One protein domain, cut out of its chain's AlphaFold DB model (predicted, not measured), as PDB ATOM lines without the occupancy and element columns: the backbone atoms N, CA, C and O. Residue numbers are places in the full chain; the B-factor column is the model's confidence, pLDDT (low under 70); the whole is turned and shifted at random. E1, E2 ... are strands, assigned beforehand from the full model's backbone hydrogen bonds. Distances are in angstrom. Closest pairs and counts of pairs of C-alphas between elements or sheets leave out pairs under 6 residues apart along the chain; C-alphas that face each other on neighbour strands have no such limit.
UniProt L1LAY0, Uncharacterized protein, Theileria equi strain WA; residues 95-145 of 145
ATOM      1  N   LYS A  95      83.088  -4.970  14.784       66.56
ATOM      2  CA  LYS A  95      83.549  -5.987  13.813       66.56
ATOM      3  C   LYS A  95      84.336  -5.303  12.683       66.56
ATOM      4  O   LYS A  95      83.889  -4.265  12.201       66.56
ATOM      5  N   SER A  96      85.448  -5.886  12.245       72.94
ATOM      6  CA  SER A  96      86.276  -5.421  11.127       72.94
ATOM      7  C   SER A  96      86.408  -6.505  10.057       72.94
ATOM      8  O   SER A  96      86.450  -7.698  10.356       72.94
ATOM      9  N   ASP A  97      86.433  -6.093   8.795       82.69
ATOM     10  CA  ASP A  97      86.687  -7.001   7.679       82.69
ATOM     11  C   ASP A  97      88.196  -7.166   7.483       82.69
ATOM     12  O   ASP A  97      88.949  -6.207   7.658       82.69
ATOM     13  N   PHE A  98      88.637  -8.358   7.078       82.12
ATOM     14  CA  PHE A  98      90.036  -8.598   6.722       82.12
ATOM     15  C   PHE A  98      90.190  -9.651   5.618       82.12
ATOM     16  O   PHE A  98      89.272 -10.425   5.320       82.12
ATOM     17  N   THR A  99      91.382  -9.680   5.022       79.44
ATOM     18  CA  THR A  99      91.810 -10.715   4.078       79.44
ATOM     19  C   THR A  99      92.628 -11.766   4.825       79.44
ATOM     20  O   THR A  99      93.668 -11.450   5.404       79.44
ATOM     21  N   MET A 100      92.187 -13.022   4.793       79.31
ATOM     22  CA  MET A 100      92.878 -14.139   5.434       79.31
ATOM     23  C   MET A 100      94.077 -14.583   4.589       79.31
ATOM     24  O   MET A 100      93.906 -15.028   3.456       79.31
ATOM     25  N   ASP A 101      95.290 -14.471   5.136       78.44
ATOM     26  CA  ASP A 101      96.528 -14.878   4.466       78.44
ATOM     27  C   ASP A 101      96.962 -16.290   4.879       78.44
ATOM     28  O   ASP A 101      97.494 -16.502   5.967       78.44
ATOM     29  N   LEU A 102      96.796 -17.253   3.976       80.31
ATOM     30  CA  LEU A 102      97.215 -18.645   4.148       80.31
ATOM     31  C   LEU A 102      98.742 -18.842   4.083       80.31
ATOM     32  O   LEU A 102      99.220 -19.969   4.166       80.31
ATOM     33  N   SER A 103      99.530 -17.778   3.888       78.31
ATOM     34  CA  SER A 103     100.990 -17.818   4.068       78.31
ATOM     35  C   SER A 103     101.428 -17.410   5.480       78.31
ATOM     36  O   SER A 103     102.604 -17.557   5.827       78.31
ATOM     37  N   ALA A 104     100.496 -16.939   6.318       75.50
ATOM     38  CA  ALA A 104     100.774 -16.687   7.722       75.50
ATOM     39  C   ALA A 104     101.097 -18.013   8.429       75.50
ATOM     40  O   ALA A 104     100.361 -18.992   8.325       75.50
ATOM     41  N   SER A 105     102.222 -18.035   9.141       73.94
ATOM     42  CA  SER A 105     102.703 -19.188   9.920       73.94
ATOM     43  C   SER A 105     102.516 -19.000  11.427       73.94
ATOM     44  O   SER A 105     103.012 -19.793  12.223       73.94
ATOM     45  N   LYS A 106     101.867 -17.905  11.834       77.31
ATOM     46  CA  LYS A 106     101.736 -17.474  13.226       77.31
ATOM     47  C   LYS A 106     100.394 -16.793  13.430       77.31
ATOM     48  O   LYS A 106      99.844 -16.233  12.482       77.31
ATOM     49  N   ASP A 107      99.947 -16.786  14.678       79.75
ATOM     50  CA  ASP A 107      98.786 -16.017  15.104       79.75
ATOM     51  C   ASP A 107      98.970 -14.520  14.822       79.75
ATOM     52  O   ASP A 107     100.065 -13.959  14.919       79.75
ATOM     53  N   THR A 108      97.854 -13.890  14.493       81.69
ATOM     54  CA  THR A 108      97.665 -12.450  14.312       81.69
ATOM     55  C   THR A 108      96.496 -12.009  15.187       81.69
ATOM     56  O   THR A 108      95.769 -12.850  15.728       81.69
ATOM     57  N   ASP A 109      96.281 -10.701  15.309       76.62
ATOM     58  CA  ASP A 109      95.122 -10.182  16.039       76.62
ATOM     59  C   ASP A 109      93.811 -10.618  15.354       76.62
ATOM     60  O   ASP A 109      92.819 -10.914  16.021       76.62
ATOM     61  N   GLU A 110      93.834 -10.789  14.029       78.56
ATOM     62  CA  GLU A 110      92.677 -11.115  13.197       78.56
ATOM     63  C   GLU A 110      92.487 -12.614  12.925       78.56
ATOM     64  O   GLU A 110      91.399 -13.035  12.522       78.56
ATOM     65  N   CYS A 111      93.514 -13.441  13.127       77.56
ATOM     66  CA  CYS A 111      93.483 -14.865  12.797       77.56
ATOM     67  C   CYS A 111      94.418 -15.707  13.677       77.56
ATOM     68  O   CYS A 111      95.602 -15.402  13.801       77.56
ATOM     69  N   THR A 112      93.907 -16.815  14.216       80.38
ATOM     70  CA  THR A 112      94.721 -17.891  14.801       80.38
ATOM     71  C   THR A 112      95.142 -18.883  13.718       80.38
ATOM     72  O   THR A 112      94.298 -19.367  12.957       80.38
ATOM     73  N   VAL A 113      96.426 -19.246  13.710       78.12
ATOM     74  CA  VAL A 113      97.006 -20.301  12.876       78.12
ATOM     75  C   VAL A 113      97.487 -21.433  13.773       78.12
ATOM     76  O   VAL A 113      98.282 -21.227  14.686       78.12
ATOM     77  N   PHE A 114      97.040 -22.658  13.515       74.56
ATOM     78  CA  PHE A 114      97.524 -23.819  14.260       74.56
ATOM     79  C   PHE A 114      97.709 -25.036  13.364       74.56
ATOM     80  O   PHE A 114      96.908 -25.297  12.472       74.56
ATOM     81  N   GLU A 115      98.750 -25.813  13.635       68.25
ATOM     82  CA  GLU A 115      98.992 -27.086  12.961       68.25
ATOM     83  C   GLU A 115      98.263 -28.221  13.688       68.25
ATOM     84  O   GLU A 115      98.112 -28.230  14.919       68.25
ATOM     85  N   ALA A 116      97.770 -29.177  12.909       63.25
ATOM     86  CA  ALA A 116      97.139 -30.379  13.420       63.25
ATOM     87  C   ALA A 116      97.429 -31.555  12.491       63.25
ATOM     88  O   ALA A 116      97.229 -31.447  11.282       63.25
ATOM     89  N   ASP A 117      97.829 -32.692  13.067       60.28
ATOM     90  CA  ASP A 117      98.086 -33.898  12.286       60.28
ATOM     91  C   ASP A 117      96.765 -34.499  11.795       60.28
ATOM     92  O   ASP A 117      95.938 -35.020  12.548       60.28
ATOM     93  N   LEU A 118      96.575 -34.452  10.485       60.84
ATOM     94  CA  LEU A 118      95.473 -35.070   9.776       60.84
ATOM     95  C   LEU A 118      96.034 -36.172   8.877       60.84
ATOM     96  O   LEU A 118      96.610 -35.900   7.834       60.84
ATOM     97  N   LEU A 119      95.865 -37.438   9.270       69.44
ATOM     98  CA  LEU A 119      96.286 -38.601   8.466       69.44
ATOM     99  C   LEU A 119      97.787 -38.599   8.088       69.44
ATOM    100  O   LEU A 119      98.156 -39.011   6.992       69.44
ATOM    101  N   GLY A 120      98.656 -38.141   8.996       64.75
ATOM    102  CA  GLY A 120     100.110 -38.115   8.788       64.75
ATOM    103  C   GLY A 120     100.629 -36.897   8.017       64.75
ATOM    104  O   GLY A 120     101.827 -36.811   7.765       64.75
ATOM    105  N   VAL A 121      99.755 -35.948   7.672       63.19
ATOM    106  CA  VAL A 121     100.143 -34.602   7.231       63.19
ATOM    107  C   VAL A 121      99.741 -33.587   8.294       63.19
ATOM    108  O   VAL A 121      98.684 -33.739   8.896       63.19
ATOM    109  N   SER A 122     100.549 -32.550   8.517       74.38
ATOM    110  CA  SER A 122     100.251 -31.482   9.486       74.38
ATOM    111  C   SER A 122      99.956 -30.166   8.759       74.38
ATOM    112  O   SER A 122     100.816 -29.290   8.689       74.38
ATOM    113  N   PRO A 123      98.793 -30.031   8.088       74.88
ATOM    114  CA  PRO A 123      98.459 -28.779   7.432       74.88
ATOM    115  C   PRO A 123      98.173 -27.684   8.475       74.88
ATOM    116  O   PRO A 123      97.610 -27.972   9.538       74.88
ATOM    117  N   PRO A 124      98.498 -26.418   8.168       72.88
ATOM    118  CA  PRO A 124      98.063 -25.291   8.975       72.88
ATOM    119  C   PRO A 124      96.554 -25.068   8.808       72.88
ATOM    120  O   PRO A 124      96.019 -25.043   7.697       72.88
ATOM    121  N   PHE A 125      95.866 -24.885   9.929       76.81
ATOM    122  CA  PHE A 125      94.470 -24.480  10.009       76.81
ATOM    123  C   PHE A 125      94.392 -23.002  10.371       76.81
ATOM    124  O   PHE A 125      95.100 -22.536  11.262       76.81
ATOM    125  N   TYR A 126      93.484 -22.291   9.706       76.62
ATOM    126  CA  TYR A 126      93.275 -20.858   9.877       76.62
ATOM    127  C   TYR A 126      91.891 -20.618  10.457       76.62
ATOM    128  O   TYR A 126      90.888 -21.119   9.942       76.62
ATOM    129  N   PHE A 127      91.832 -19.845  11.534       74.19
ATOM    130  CA  PHE A 127      90.586 -19.462  12.173       74.19
ATOM    131  C   PHE A 127      90.526 -17.943  12.290       74.19
ATOM    132  O   PHE A 127      91.391 -17.344  12.920       74.19
ATOM    133  N   ALA A 128      89.517 -17.318  11.675       71.56
ATOM    134  CA  ALA A 128      89.274 -15.891  11.849       71.56
ATOM    135  C   ALA A 128      88.927 -15.612  13.311       71.56
ATOM    136  O   ALA A 128      88.046 -16.260  13.888       71.56
ATOM    137  N   ASN A 129      89.624 -14.657  13.912       71.38
ATOM    138  CA  ASN A 129      89.362 -14.287  15.282       71.38
ATOM    139  C   ASN A 129      87.998 -13.611  15.410       71.38
ATOM    140  O   ASN A 129      87.465 -13.038  14.458       71.38
ATOM    141  N   PHE A 130      87.393 -13.690  16.595       60.84
ATOM    142  CA  PHE A 130      86.140 -12.985  16.841       60.84
ATOM    143  C   PHE A 130      86.308 -11.499  16.538       60.84
ATOM    144  O   PHE A 130      87.362 -10.931  16.789       60.84
ATOM    145  N   PHE A 131      85.249 -10.892  16.001       65.19
ATOM    146  CA  PHE A 131      85.246  -9.523  15.470       65.19
ATOM    147  C   PHE A 131      85.977  -9.322  14.152       65.19
ATOM    148  O   PHE A 131      85.931  -8.213  13.630       65.19
ATOM    149  N   HIS A 132      86.549 -10.369  13.574       69.94
ATOM    150  CA  HIS A 132      87.153 -10.310  12.257       69.94
ATOM    151  C   HIS A 132      86.346 -11.166  11.288       69.94
ATOM    152  O   HIS A 132      86.099 -12.349  11.519       69.94
ATOM    153  N   ILE A 133      85.883 -10.548  10.206       69.19
ATOM    154  CA  ILE A 133      85.192 -11.252   9.129       69.19
ATOM    155  C   ILE A 133      86.189 -11.422   7.992       69.19
ATOM    156  O   ILE A 133      86.570 -10.449   7.340       69.19
ATOM    157  N   ALA A 134      86.607 -12.664   7.756       74.56
ATOM    158  CA  ALA A 134      87.395 -13.001   6.581       74.56
ATOM    159  C   ALA A 134      86.483 -12.919   5.351       74.56
ATOM    160  O   ALA A 134      85.636 -13.789   5.149       74.56
ATOM    161  N   LYS A 135      86.617 -11.851   4.559       77.81
ATOM    162  CA  LYS A 135      85.840 -11.671   3.318       77.81
ATOM    163  C   LYS A 135      86.531 -12.261   2.099       77.81
ATOM    164  O   LYS A 135      85.871 -12.606   1.124       77.81
ATOM    165  N   GLU A 136      87.848 -12.373   2.173       73.50
ATOM    166  CA  GLU A 136      88.705 -12.844   1.098       73.50
ATOM    167  C   GLU A 136      89.785 -13.752   1.679       73.50
ATOM    168  O   GLU A 136      90.239 -13.550   2.809       73.50
ATOM    169  N   VAL A 137      90.217 -14.735   0.892       77.25
ATOM    170  CA  VAL A 137      91.318 -15.636   1.234       77.25
ATOM    171  C   VAL A 137      92.425 -15.446   0.205       77.25
ATOM    172  O   VAL A 137      92.166 -15.434  -0.998       77.25
ATOM    173  N   LYS A 138      93.668 -15.297   0.659       79.56
ATOM    174  CA  LYS A 138      94.846 -15.228  -0.210       79.56
ATOM    175  C   LYS A 138      95.912 -16.215   0.228       79.56
ATOM    176  O   LYS A 138      96.062 -16.485   1.413       79.56
ATOM    177  N   TYR A 139      96.701 -16.701  -0.718       75.12
ATOM    178  CA  TYR A 139      97.966 -17.368  -0.435       75.12
ATOM    179  C   TYR A 139      99.101 -16.482  -0.933       75.12
ATOM    180  O   TYR A 139      99.282 -16.319  -2.143       75.12
ATOM    181  N   SER A 140      99.840 -15.875   0.003       72.00
ATOM    182  CA  SER A 140     100.882 -14.884  -0.278       72.00
ATOM    183  C   SER A 140     100.318 -13.646  -1.009       72.00
ATOM    184  O   SER A 140      99.882 -12.690  -0.356       72.00
ATOM    185  N   TYR A 141     100.238 -13.686  -2.346       66.25
ATOM    186  CA  TYR A 141      99.728 -12.612  -3.216       66.25
ATOM    187  C   TYR A 141      98.606 -13.050  -4.169       66.25
ATOM    188  O   TYR A 141      98.141 -12.248  -4.977       66.25
ATOM    189  N   VAL A 142      98.175 -14.312  -4.106       57.53
ATOM    190  CA  VAL A 142      97.131 -14.851  -4.986       57.53
ATOM    191  C   VAL A 142      95.824 -14.944  -4.216       57.53
ATOM    192  O   VAL A 142      95.765 -15.644  -3.207       57.53
ATOM    193  N   PHE A 143      94.784 -14.262  -4.693       60.44
ATOM    194  CA  PHE A 143      93.427 -14.427  -4.176       60.44
ATOM    195  C   PHE A 143      92.870 -15.783  -4.601       60.44
ATOM    196  O   PHE A 143      92.962 -16.168  -5.767       60.44
ATOM    197  N   ILE A 144      92.303 -16.499  -3.640       63.62
ATOM    198  CA  ILE A 144      91.652 -17.785  -3.847       63.62
ATOM    199  C   ILE A 144      90.149 -17.514  -3.739       63.62
ATOM    200  O   ILE A 144      89.674 -17.117  -2.675       63.62
ATOM    201  N   MET A 145      89.448 -17.644  -4.870       43.69
ATOM    202  CA  MET A 145      87.989 -17.496  -4.982       43.69
ATOM    203  C   MET A 145      87.251 -18.739  -4.495       43.69
ATOM    204  O   MET A 145      87.703 -19.854  -4.843       43.69
TER     205      MET A 145
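What this domain is: This is residues 95 to 145 of the 145 residues of an uncharacterized protein of Theileria equi strain WA (UniProt L1LAY0). A narrow, bent sheet of three strands, E1, E4 and E5, meets the base of a two-stranded hairpin, E2 and E3, which runs away from it. The loop at the hairpin's far tip, residues 116 to 123, makes one end of the longest axis. The printed part has 51 residues, with five named strands in the order E1 E2 E3 E4 E5 and no named helix, and its class is all strand. The three-strand sheet, order E1, E4, E5, is mixed; the hairpin is antiparallel. The whole is only just compact, close to loose, with a radius of gyration of the C-alphas of 11.5 A, and only just elongated, spanning 36 by 23 by 15 A.

How they stand to each other: E1, residues 96 to 101, is the parallel neighbour of E4, residues 132 to 139, at 23 degrees, with N 100 and O 136 2.8 A apart. E2, residues 111 to 115, and E3, residues 124 to 128, form an antiparallel hairpin at 158 degrees, with N 125 and O 114 2.8 A apart. The closest C-alphas of E3 and E4, those of Ala 128 and Ala 134, are 6.3 A apart. E4 bends by 74 degrees at residue 135. E4 and E5, residues 142 to 144, form an antiparallel hairpin at 121 degrees, with N 139 and O 142 2.9 A apart. E5 is apart from E1, E2 and E3.

Where its parts are: E1 begins at C-alpha 96 (86.276, -5.421, 11.127) and is 15.5 A long. E2 measures 13.4 A, E3 13.2 A, E4 18.1 A and E5 6.3 A, ending at C-alpha 144 (91.652, -17.785, -3.847).

The domain as a whole: The farthest C-alphas, Lys 95 and Gly 120, are 36.5 A apart. The printed part has no cut and no long link. Mean pLDDT of the printed part is 72.2; residues 95, 115 to 121, 130 to 133 and 141 to 145 are under 70.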